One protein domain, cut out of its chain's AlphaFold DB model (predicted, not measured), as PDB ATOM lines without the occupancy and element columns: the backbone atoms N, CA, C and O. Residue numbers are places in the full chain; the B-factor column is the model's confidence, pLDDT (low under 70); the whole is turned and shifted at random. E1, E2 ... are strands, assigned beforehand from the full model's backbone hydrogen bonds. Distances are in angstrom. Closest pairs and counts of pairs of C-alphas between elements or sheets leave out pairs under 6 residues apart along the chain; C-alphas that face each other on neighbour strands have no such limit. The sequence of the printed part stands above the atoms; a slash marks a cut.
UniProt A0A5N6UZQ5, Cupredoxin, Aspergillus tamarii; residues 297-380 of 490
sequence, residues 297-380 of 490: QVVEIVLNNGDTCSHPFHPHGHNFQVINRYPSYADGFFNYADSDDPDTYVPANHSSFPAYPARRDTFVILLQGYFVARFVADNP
ATOM      1  N   GLN A 297      20.588-107.800  41.413       81.00
ATOM      2  CA  GLN A 297      20.975-107.143  40.162       81.00
ATOM      3  C   GLN A 297      20.034-105.965  39.861       81.00
ATOM      4  O   GLN A 297      18.836-106.017  40.156       81.00
ATOM      5  N   VAL A 298      20.570-104.907  39.248       79.19
ATOM      6  CA  VAL A 298      19.751-103.833  38.671       79.19
ATOM      7  C   VAL A 298      19.260-104.313  37.312       79.19
ATOM      8  O   VAL A 298      20.058-104.529  36.403       79.19
ATOM      9  N   VAL A 299      17.951-104.492  37.184       78.31
ATOM     10  CA  VAL A 299      17.290-104.913  35.948       78.31
ATOM     11  C   VAL A 299      16.806-103.674  35.208       78.31
ATOM     12  O   VAL A 299      16.165-102.806  35.805       78.31
ATOM     13  N   GLU A 300      17.083-103.609  33.909       82.25
ATOM     14  CA  GLU A 300      16.488-102.641  32.988       82.25
ATOM     15  C   GLU A 300      15.492-103.360  32.072       82.25
ATOM     16  O   GLU A 300      15.837-104.340  31.416       82.25
ATOM     17  N   ILE A 301      14.253-102.871  32.042       74.75
ATOM     18  CA  ILE A 301      13.237-103.256  31.065       74.75
ATOM     19  C   ILE A 301      13.216-102.164  30.002       74.75
ATOM     20  O   ILE A 301      12.888-101.018  30.307       74.75
ATOM     21  N   VAL A 302      13.524-102.535  28.764       75.56
ATOM     22  CA  VAL A 302      13.195-101.759  27.565       75.56
ATOM     23  C   VAL A 302      11.994-102.440  26.924       75.56
ATOM     24  O   VAL A 302      12.065-103.632  26.625       75.56
ATOM     25  N   LEU A 303      10.906-101.706  26.699       68.88
ATOM     26  CA  LEU A 303       9.771-102.201  25.924       68.88
ATOM     27  C   LEU A 303       9.424-101.169  24.852       68.88
ATOM     28  O   LEU A 303       8.997-100.054  25.157       68.88
ATOM     29  N   ASN A 304       9.654-101.568  23.603       68.44
ATOM     30  CA  ASN A 304       9.267-100.836  22.407       68.44
ATOM     31  C   ASN A 304       7.888-101.337  21.974       68.44
ATOM     32  O   ASN A 304       7.711-102.542  21.789       68.44
ATOM     33  N   ASN A 305       6.933-100.432  21.824       66.44
ATOM     34  CA  ASN A 305       5.614-100.734  21.306       66.44
ATOM     35  C   ASN A 305       5.625-100.573  19.782       66.44
ATOM     36  O   ASN A 305       5.811 -99.468  19.282       66.44
ATOM     37  N   GLY A 306       5.459-101.674  19.051       60.88
ATOM     38  CA  GLY A 306       5.308-101.639  17.592       60.88
ATOM     39  C   GLY A 306       3.865-101.414  17.137       60.88
ATOM     40  O   GLY A 306       3.641-101.134  15.962       60.88
ATOM     41  N   ASP A 307       2.902-101.538  18.051       56.25
ATOM     42  CA  ASP A 307       1.477-101.523  17.749       56.25
ATOM     43  C   ASP A 307       0.909-100.091  17.781       56.25
ATOM     44  O   ASP A 307       1.431 -99.192  18.451       56.25
ATOM     45  N   THR A 308      -0.190 -99.873  17.054       62.88
ATOM     46  CA  THR A 308      -0.873 -98.570  16.928       62.88
ATOM     47  C   THR A 308      -1.814 -98.249  18.098       62.88
ATOM     48  O   THR A 308      -2.494 -97.227  18.082       62.88
ATOM     49  N   CYS A 309      -1.826 -99.072  19.154       57.09
ATOM     50  CA  CYS A 309      -2.592 -98.841  20.382       57.09
ATOM     51  C   CYS A 309      -1.670 -98.664  21.607       57.09
ATOM     52  O   CYS A 309      -0.492 -99.012  21.575       57.09
ATOM     53  N   SER A 310      -2.195 -98.095  22.696       61.44
ATOM     54  CA  SER A 310      -1.447 -97.836  23.935       61.44
ATOM     55  C   SER A 310      -1.698 -98.915  24.992       61.44
ATOM     56  O   SER A 310      -2.841 -99.215  25.333       61.44
ATOM     57  N   HIS A 311      -0.635 -99.464  25.584       56.41
ATOM     58  CA  HIS A 311      -0.705-100.665  26.420       56.41
ATOM     59  C   HIS A 311      -0.258-100.423  27.881       56.41
ATOM     60  O   HIS A 311       0.864 -99.962  28.125       56.41
ATOM     61  N   PRO A 312      -1.097-100.741  28.893       66.12
ATOM     62  CA  PRO A 312      -0.732-100.654  30.308       66.12
ATOM     63  C   PRO A 312       0.088-101.876  30.757       66.12
ATOM     64  O   PRO A 312      -0.445-102.968  30.953       66.12
ATOM     65  N   PHE A 313       1.389-101.690  30.980       64.19
ATOM     66  CA  PHE A 313       2.302-102.740  31.438       64.19
ATOM     67  C   PHE A 313       2.424-102.766  32.972       64.19
ATOM     68  O   PHE A 313       2.698-101.735  33.597       64.19
ATOM     69  N   HIS A 314       2.247-103.953  33.568       71.81
ATOM     70  CA  HIS A 314       2.299-104.204  35.016       71.81
ATOM     71  C   HIS A 314       3.202-105.411  35.365       71.81
ATOM     72  O   HIS A 314       2.755-106.558  35.284       71.81
ATOM     73  N   PRO A 315       4.469-105.197  35.765       65.25
ATOM     74  CA  PRO A 315       5.311-106.222  36.369       65.25
ATOM     75  C   PRO A 315       4.939-106.442  37.846       65.25
ATOM     76  O   PRO A 315       4.879-105.510  38.647       65.25
ATOM     77  N   HIS A 316       4.738-107.701  38.239       65.88
ATOM     78  CA  HIS A 316       4.342-108.037  39.607       65.88
ATOM     79  C   HIS A 316       5.511-107.956  40.606       65.88
ATOM     80  O   HIS A 316       6.576-108.538  40.402       65.88
ATOM     81  N   GLY A 317       5.258-107.363  41.775       65.31
ATOM     82  CA  GLY A 317       6.114-107.507  42.958       65.31
ATOM     83  C   GLY A 317       7.274-106.520  43.108       65.31
ATOM     84  O   GLY A 317       8.009-106.653  44.086       65.31
ATOM     85  N   HIS A 318       7.427-105.545  42.208       70.56
ATOM     86  CA  HIS A 318       8.410-104.460  42.318       70.56
ATOM     87  C   HIS A 318       7.828-103.139  41.796       70.56
ATOM     88  O   HIS A 318       7.195-103.123  40.743       70.56
ATOM     89  N   ASN A 319       8.139-102.019  42.461       78.00
ATOM     90  CA  ASN A 319       7.821-100.682  41.944       78.00
ATOM     91  C   ASN A 319       9.050-100.111  41.228       78.00
ATOM     92  O   ASN A 319      10.048 -99.741  41.863       78.00
ATOM     93  N   PHE A 320       8.977-100.066  39.901       82.62
ATOM     94  CA  PHE A 320      10.064 -99.667  39.013       82.62
ATOM     95  C   PHE A 320      10.145 -98.149  38.853       82.62
ATOM     96  O   PHE A 320       9.144 -97.443  38.941       82.62
ATOM     97  N   GLN A 321      11.354 -97.657  38.604       86.00
ATOM     98  CA  GLN A 321      11.655 -96.298  38.165       86.00
ATOM     99  C   GLN A 321      11.401 -96.181  36.660       86.00
ATOM    100  O   GLN A 321      12.029 -96.915  35.904       86.00
ATOM    101  N   VAL A 322      10.550 -95.257  36.207       85.94
ATOM    102  CA  VAL A 322      10.442 -94.907  34.776       85.94
ATOM    103  C   VAL A 322      11.547 -93.907  34.450       85.94
ATOM    104  O   VAL A 322      11.457 -92.744  34.841       85.94
ATOM    105  N   ILE A 323      12.607 -94.365  33.781       88.06
ATOM    106  CA  ILE A 323      13.810 -93.556  33.518       88.06
ATOM    107  C   ILE A 323      13.814 -92.917  32.132       88.06
ATOM    108  O   ILE A 323      14.433 -91.872  31.952       88.06
ATOM    109  N   ASN A 324      13.129 -93.512  31.158       85.31
ATOM    110  CA  ASN A 324      12.927 -92.907  29.850       85.31
ATOM    111  C   ASN A 324      11.604 -93.375  29.237       85.31
ATOM    112  O   ASN A 324      11.041 -94.393  29.640       85.31
ATOM    113  N   ARG A 325      11.096 -92.602  28.284       83.62
ATOM    114  CA  ARG A 325       9.843 -92.848  27.576       83.62
ATOM    115  C   ARG A 325       9.767 -91.980  26.333       83.62
ATOM    116  O   ARG A 325      10.218 -90.835  26.351       83.62
ATOM    117  N   TYR A 326       9.096 -92.488  25.318       77.31
ATOM    118  CA  TYR A 326       8.673 -91.708  24.173       77.31
ATOM    119  C   TYR A 326       7.239 -92.090  23.789       77.31
ATOM    120  O   TYR A 326       6.913 -93.279  23.839       77.31
ATOM    121  N   PRO A 327       6.396 -91.122  23.395       69.25
ATOM    122  CA  PRO A 327       6.626 -89.671  23.426       69.25
ATOM    123  C   PRO A 327       6.515 -89.042  24.836       69.25
ATOM    124  O   PRO A 327       6.174 -89.695  25.832       69.25
ATOM    125  N   SER A 328       6.881 -87.763  24.960       66.31
ATOM    126  CA  SER A 328       6.808 -86.985  26.209       66.31
ATOM    127  C   SER A 328       5.387 -86.471  26.491       66.31
ATOM    128  O   SER A 328       4.554 -86.413  25.595       66.31
ATOM    129  N   TYR A 329       5.092 -86.094  27.743       59.94
ATOM    130  CA  TYR A 329       3.869 -85.349  28.080       59.94
ATOM    131  C   TYR A 329       4.027 -83.883  27.630       59.94
ATOM    132  O   TYR A 329       4.468 -83.041  28.410       59.94
ATOM    133  N   ALA A 330       3.741 -83.602  26.360       55.41
ATOM    134  CA  ALA A 330       3.809 -82.274  25.747       55.41
ATOM    135  C   ALA A 330       2.566 -82.015  24.876       55.41
ATOM    136  O   ALA A 330       1.771 -82.929  24.649       55.41
ATOM    137  N   ASP A 331       2.398 -80.788  24.376       43.69
ATOM    138  CA  ASP A 331       1.297 -80.447  23.466       43.69
ATOM    139  C   ASP A 331       1.263 -81.402  22.265       43.69
ATOM    140  O   ASP A 331       2.272 -81.629  21.595       43.69
ATOM    141  N   GLY A 332       0.090 -81.986  22.006       50.66
ATOM    142  CA  GLY A 332      -0.048 -83.096  21.064       50.66
ATOM    143  C   GLY A 332       0.182 -84.486  21.668       50.66
ATOM    144  O   GLY A 332       0.425 -85.420  20.913       50.66
ATOM    145  N   PHE A 333       0.040 -84.658  22.990       49.75
ATOM    146  CA  PHE A 333       0.120 -85.960  23.682       49.75
ATOM    147  C   PHE A 333      -0.867 -87.045  23.181       49.75
ATOM    148  O   PHE A 333      -0.736 -88.211  23.539       49.75
ATOM    149  N   PHE A 334      -1.839 -86.679  22.340       51.97
ATOM    150  CA  PHE A 334      -2.758 -87.601  21.656       51.97
ATOM    151  C   PHE A 334      -2.756 -87.420  20.123       51.97
ATOM    152  O   PHE A 334      -3.557 -88.030  19.423       51.97
ATOM    153  N   ASN A 335      -1.856 -86.587  19.584       51.94
ATOM    154  CA  ASN A 335      -1.752 -86.281  18.155       51.94
ATOM    155  C   ASN A 335      -0.707 -87.184  17.488       51.94
ATOM    156  O   ASN A 335       0.322 -86.703  17.005       51.94
ATOM    157  N   TYR A 336      -0.968 -88.489  17.468       56.41
ATOM    158  CA  TYR A 336      -0.109 -89.464  16.798       56.41
ATOM    159  C   TYR A 336      -0.792 -89.991  15.540       56.41
ATOM    160  O   TYR A 336      -1.985 -90.280  15.538       56.41
ATOM    161  N   ALA A 337      -0.029 -90.041  14.452       49.59
ATOM    162  CA  ALA A 337      -0.442 -90.677  13.212       49.59
ATOM    163  C   ALA A 337      -0.010 -92.144  13.236       49.59
ATOM    164  O   ALA A 337       1.007 -92.459  13.853       49.59
ATOM    165  N   ASP A 338      -0.718 -93.000  12.499       55.03
ATOM    166  CA  ASP A 338      -0.199 -94.310  12.112       55.03
ATOM    167  C   ASP A 338       1.075 -94.104  11.268       55.03
ATOM    168  O   ASP A 338       1.014 -93.750  10.089       55.03
ATOM    169  N   SER A 339       2.239 -94.265  11.892       58.22
ATOM    170  CA  SER A 339       3.542 -94.271  11.230       58.22
ATOM    171  C   SER A 339       3.828 -95.665  10.678       58.22
ATOM    172  O   SER A 339       3.609 -96.665  11.360       58.22
ATOM    173  N   ASP A 340       4.397 -95.754   9.474       62.66
ATOM    174  CA  ASP A 340       4.941 -97.020   8.955       62.66
ATOM    175  C   ASP A 340       6.225 -97.462   9.705       62.66
ATOM    176  O   ASP A 340       6.687 -98.589   9.521       62.66
ATOM    177  N   ASP A 341       6.811 -96.588  10.538       69.69
ATOM    178  CA  ASP A 341       8.053 -96.814  11.293       69.69
ATOM    179  C   ASP A 341       7.878 -96.354  12.765       69.69
ATOM    180  O   ASP A 341       7.707 -95.150  12.999       69.69
ATOM    181  N   PRO A 342       7.836 -97.271  13.758       70.88
ATOM    182  CA  PRO A 342       7.634 -96.935  15.170       70.88
ATOM    183  C   PRO A 342       8.942 -96.549  15.883       70.88
ATOM    184  O   PRO A 342       9.986 -97.185  15.715       70.88
ATOM    185  N   ASP A 343       8.880 -95.545  16.759       75.38
ATOM    186  CA  ASP A 343      10.032 -95.050  17.515       75.38
ATOM    187  C   ASP A 343      10.480 -96.069  18.580       75.38
ATOM    188  O   ASP A 343       9.757 -96.389  19.528       75.38
ATOM    189  N   THR A 344      11.721 -96.554  18.467       77.69
ATOM    190  CA  THR A 344      12.307 -97.552  19.381       77.69
ATOM    191  C   THR A 344      13.434 -96.967  20.235       77.69
ATOM    192  O   THR A 344      14.157 -96.056  19.824       77.69
ATOM    193  N   TYR A 345      13.622 -97.490  21.451       76.75
ATOM    194  CA  TYR A 345      14.696 -97.024  22.328       76.75
ATOM    195  C   TYR A 345      16.077 -97.462  21.823       76.75
ATOM    196  O   TYR A 345      16.387 -98.653  21.762       76.75
ATOM    197  N   VAL A 346      16.941 -96.482  21.549       80.38
ATOM    198  CA  VAL A 346      18.339 -96.692  21.156       80.38
ATOM    199  C   VAL A 346      19.266 -96.301  22.321       80.38
ATOM    200  O   VAL A 346      19.434 -95.108  22.581       80.38
ATOM    201  N   PRO A 347      19.956 -97.252  22.988       74.69
ATOM    202  CA  PRO A 347      20.841 -96.958  24.128       74.69
ATOM    203  C   PRO A 347      22.022 -96.014  23.839       74.69
ATOM    204  O   PRO A 347      22.659 -95.527  24.764       74.69
ATOM    205  N   ALA A 348      22.335 -95.759  22.565       80.75
ATOM    206  CA  ALA A 348      23.365 -94.807  22.138       80.75
ATOM    207  C   ALA A 348      22.818 -93.412  21.761       80.75
ATOM    208  O   ALA A 348      23.607 -92.501  21.521       80.75
ATOM    209  N   ASN A 349      21.494 -93.243  21.670       81.69
ATOM    210  CA  ASN A 349      20.843 -92.017  21.205       81.69
ATOM    211  C   ASN A 349      19.544 -91.776  21.987       81.69
ATOM    212  O   ASN A 349      18.456 -92.126  21.532       81.69
ATOM    213  N   HIS A 350      19.664 -91.202  23.184       80.19
ATOM    214  CA  HIS A 350      18.518 -90.885  24.029       80.19
ATOM    215  C   HIS A 350      18.761 -89.653  24.912       80.19
ATOM    216  O   HIS A 350      19.896 -89.233  25.141       80.19
ATOM    217  N   SER A 351      17.676 -89.079  25.430       79.50
ATOM    218  CA  SER A 351      17.691 -88.005  26.427       79.50
ATOM    219  C   SER A 351      18.336 -88.455  27.745       79.50
ATOM    220  O   SER A 351      18.189 -89.603  28.168       79.50
ATOM    221  N   SER A 352      19.032 -87.545  28.431       85.00
ATOM    222  CA  SER A 352      19.583 -87.810  29.767       85.00
ATOM    223  C   SER A 352      18.485 -88.256  30.739       85.00
ATOM    224  O   SER A 352      17.470 -87.576  30.878       85.00
ATOM    225  N   PHE A 353      18.708 -89.371  31.442       89.12
ATOM    226  CA  PHE A 353      17.764 -89.876  32.444       89.12
ATOM    227  C   PHE A 353      17.540 -88.851  33.578       89.12
ATOM    228  O   PHE A 353      18.488 -88.162  33.973       89.12
ATOM    229  N   PRO A 354      16.325 -88.760  34.151       86.00
ATOM    230  CA  PRO A 354      16.048 -87.873  35.273       86.00
ATOM    231  C   PRO A 354      16.808 -88.326  36.527       86.00
ATOM    232  O   PRO A 354      16.875 -89.517  36.829       86.00
ATOM    233  N   ALA A 355      17.335 -87.370  37.297       85.00
ATOM    234  CA  ALA A 355      18.058 -87.655  38.541       85.00
ATOM    235  C   ALA A 355      17.177 -88.332  39.610       85.00
ATOM    236  O   ALA A 355      17.670 -89.135  40.400       85.00
ATOM    237  N   TYR A 356      15.873 -88.039  39.596       85.38
ATOM    238  CA  TYR A 356      14.864 -88.622  40.480       85.38
ATOM    239  C   TYR A 356      13.696 -89.154  39.631       85.38
ATOM    240  O   TYR A 356      12.739 -88.425  39.373       85.38
ATOM    241  N   PRO A 357      13.778 -90.398  39.120       86.69
ATOM    242  CA  PRO A 357      12.732 -90.970  38.278       86.69
ATOM    243  C   PRO A 357      11.498 -91.360  39.100       86.69
ATOM    244  O   PRO A 357      11.624 -91.972  40.166       86.69
ATOM    245  N   ALA A 358      10.302 -91.084  38.573       78.56
ATOM    246  CA  ALA A 358       9.042 -91.485  39.197       78.56
ATOM    247  C   ALA A 358       8.941 -93.017  39.332       78.56
ATOM    248  O   ALA A 358       9.326 -93.753  38.416       78.56
ATOM    249  N   ARG A 359       8.398 -93.501  40.460       83.31
ATOM    250  CA  ARG A 359       8.246 -94.937  40.754       83.31
ATOM    251  C   ARG A 359       6.783 -95.370  40.796       83.31
ATOM    252  O   ARG A 359       5.962 -94.654  41.353       83.31
ATOM    253  N   ARG A 360       6.467 -96.539  40.225       77.19
ATOM    254  CA  ARG A 360       5.110 -97.135  40.201       77.19
ATOM    255  C   ARG A 360       5.139 -98.626  39.842       77.19
ATOM    256  O   ARG A 360       6.181 -99.124  39.431       77.19
ATOM    257  N   ASP A 361       4.002 -99.313  39.972       79.56
ATOM    258  CA  ASP A 361       3.815-100.706  39.521       79.56
ATOM    259  C   ASP A 361       3.132-100.855  38.145       79.56
ATOM    260  O   ASP A 361       3.177-101.935  37.573       79.56
ATOM    261  N   THR A 362       2.507 -99.809  37.591       74.06
ATOM    262  CA  THR A 362       1.853 -99.865  36.265       74.06
ATOM    263  C   THR A 362       2.140 -98.593  35.480       74.06
ATOM    264  O   THR A 362       1.908 -97.493  35.993       74.06
ATOM    265  N   PHE A 363       2.595 -98.723  34.233       76.56
ATOM    266  CA  PHE A 363       2.863 -97.605  33.319       76.56
ATOM    267  C   PHE A 363       2.207 -97.850  31.953       76.56
ATOM    268  O   PHE A 363       2.114 -98.993  31.515       76.56
ATOM    269  N   VAL A 364       1.729 -96.788  31.296       71.38
ATOM    270  CA  VAL A 364       1.123 -96.876  29.957       71.38
ATOM    271  C   VAL A 364       2.187 -96.555  28.924       71.38
ATOM    272  O   VAL A 364       2.729 -95.450  28.915       71.38
ATOM    273  N   ILE A 365       2.470 -97.532  28.076       70.88
ATOM    274  CA  ILE A 365       3.336 -97.406  26.910       70.88
ATOM    275  C   ILE A 365       2.433 -96.935  25.777       70.88
ATOM    276  O   ILE A 365       1.414 -97.569  25.517       70.88
ATOM    277  N   LEU A 366       2.748 -95.805  25.156       70.81
ATOM    278  CA  LEU A 366       1.921 -95.287  24.069       70.81
ATOM    279  C   LEU A 366       2.128 -96.069  22.775       70.81
ATOM    280  O   LEU A 366       3.133 -96.773  22.630       70.81
ATOM    281  N   LEU A 367       1.182 -95.921  21.846       65.75
ATOM    282  CA  LEU A 367       1.314 -96.426  20.483       65.75
ATOM    283  C   LEU A 367       2.639 -96.005  19.839       65.75
ATOM    284  O   LEU A 367       3.092 -94.875  20.025       65.75
ATOM    285  N   GLN A 368       3.249 -96.935  19.103       69.31
ATOM    286  CA  GLN A 368       4.433 -96.710  18.259       69.31
ATOM    287  C   GLN A 368       5.624 -95.997  18.935       69.31
ATOM    288  O   GLN A 368       6.430 -95.349  18.269       69.31
ATOM    289  N   GLY A 369       5.732 -96.105  20.263       75.50
ATOM    290  CA  GLY A 369       6.784 -95.497  21.076       75.50
ATOM    291  C   GLY A 369       7.455 -96.501  22.011       75.50
ATOM    292  O   GLY A 369       7.439 -97.709  21.784       75.50
ATOM    293  N   TYR A 370       8.043 -96.031  23.111       74.44
ATOM    294  CA  TYR A 370       8.754 -96.911  24.044       74.44
ATOM    295  C   TYR A 370       8.702 -96.439  25.493       74.44
ATOM    296  O   TYR A 370       8.472 -95.264  25.792       74.44
ATOM    297  N   PHE A 371       9.027 -97.344  26.417       82.06
ATOM    298  CA  PHE A 371       9.460 -96.966  27.760       82.06
ATOM    299  C   PHE A 371      10.679 -97.766  28.222       82.06
ATOM    300  O   PHE A 371      10.914 -98.898  27.794       82.06
ATOM    301  N   VAL A 372      11.458 -97.145  29.106       80.81
ATOM    302  CA  VAL A 372      12.610 -97.750  29.771       80.81
ATOM    303  C   VAL A 372      12.437 -97.596  31.272       80.81
ATOM    304  O   VAL A 372      12.253 -96.485  31.787       80.81
ATOM    305  N   ALA A 373      12.515 -98.714  31.982       82.00
ATOM    306  CA  ALA A 373      12.320 -98.776  33.419       82.00
ATOM    307  C   ALA A 373      13.417 -99.569  34.126       82.00
ATOM    308  O   ALA A 373      13.952-100.527  33.576       82.00
ATOM    309  N   ARG A 374      13.725 -99.200  35.375       83.69
ATOM    310  CA  ARG A 374      14.686 -99.919  36.225       83.69
ATOM    311  C   ARG A 374      14.088-100.360  37.552       83.69
ATOM    312  O   ARG A 374      13.315 -99.630  38.173       83.69
ATOM    313  N   PHE A 375      14.493-101.534  38.019       80.50
ATOM    314  CA  PHE A 375      14.233-102.018  39.375       80.50
ATOM    315  C   PHE A 375      15.408-102.872  39.873       80.50
ATOM    316  O   PHE A 375      16.309-103.210  39.109       80.50
ATOM    317  N   VAL A 376      15.422-103.196  41.165       81.00
ATOM    318  CA  VAL A 376      16.399-104.119  41.761       81.00
ATOM    319  C   VAL A 376      15.713-105.464  41.970       81.00
ATOM    320  O   VAL A 376      14.578-105.496  42.438       81.00
ATOM    321  N   ALA A 377      16.384-106.573  41.659       77.12
ATOM    322  CA  ALA A 377      15.894-107.933  41.910       77.12
ATOM    323  C   ALA A 377      15.989-108.321  43.408       77.12
ATOM    324  O   ALA A 377      16.637-109.295  43.797       77.12
ATOM    325  N   ASP A 378      15.365-107.512  44.265       80.38
ATOM    326  CA  ASP A 378      15.413-107.551  45.735       80.38
ATOM    327  C   ASP A 378      14.378-108.494  46.387       80.38
ATOM    328  O   ASP A 378      14.411-108.716  47.597       80.38
ATOM    329  N   ASN A 379      13.485-109.086  45.588       74.88
ATOM    330  CA  ASN A 379      12.320-109.863  46.023       74.88
ATOM    331  C   ASN A 379      12.400-111.329  45.538       74.88
ATOM    332  O   ASN A 379      11.682-111.714  44.607       74.88
ATOM    333  N   PRO A 380      13.292-112.160  46.113       66.44
ATOM    334  CA  PRO A 380      13.487-113.538  45.677       66.44
ATOM    335  C   PRO A 380      12.246-114.408  45.926       66.44
ATOM    336  O   PRO A 380      11.548-114.271  46.935       66.44
TER     337      PRO A 380
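What this domain is: This is residues 297 to 380 of the 490 residues of the protein "Cupredoxin" of Aspergillus tamarii (UniProt A0A5N6UZQ5). The model has little regular structure: a small sheet of three strands, E1, E5 and E3, has the short pair E2 and E4 over part of one face, and a long loop, residues 327 to 362, swings out from E3 and returns to E4. The 84 printed residues hold five named strands, E1 to E5, both sheets antiparallel, and no named helix; the class is all strand, with 27 residues in named elements. It is compact, radius of gyration of the C-alphas 13.3 A, yet elongated, 41 by 25 by 21 A.

How they stand to each other: E1, residues 298 to 304, is antiparallel to E5, residues 370 to 376, at 165 degrees; N 301 and O 373 are 2.8 A apart. E2, residues 311 to 313, is antiparallel to E4, residues 363 to 365; N 311 and O 365 are 2.8 A apart. E3, residues 320 to 326, is antiparallel to E5; N 321 and O 374 are 2.8 A apart. Residues 359 to 360 pair with 320 to 321 of E3. E2 and E5 are apart.

Where its parts are: E1 begins at C-alpha 298 (19.751, -103.833, 38.671) and is 19.6 A long; E3 is 16.9 A. E5 is 20.6 A, ending at C-alpha 376 (16.399, -104.119, 41.761).

The domain as a whole: The printed part has no cut. The E3 to E4 link is long. Confidence is under 70 in 32 residues, among them 327 to 341.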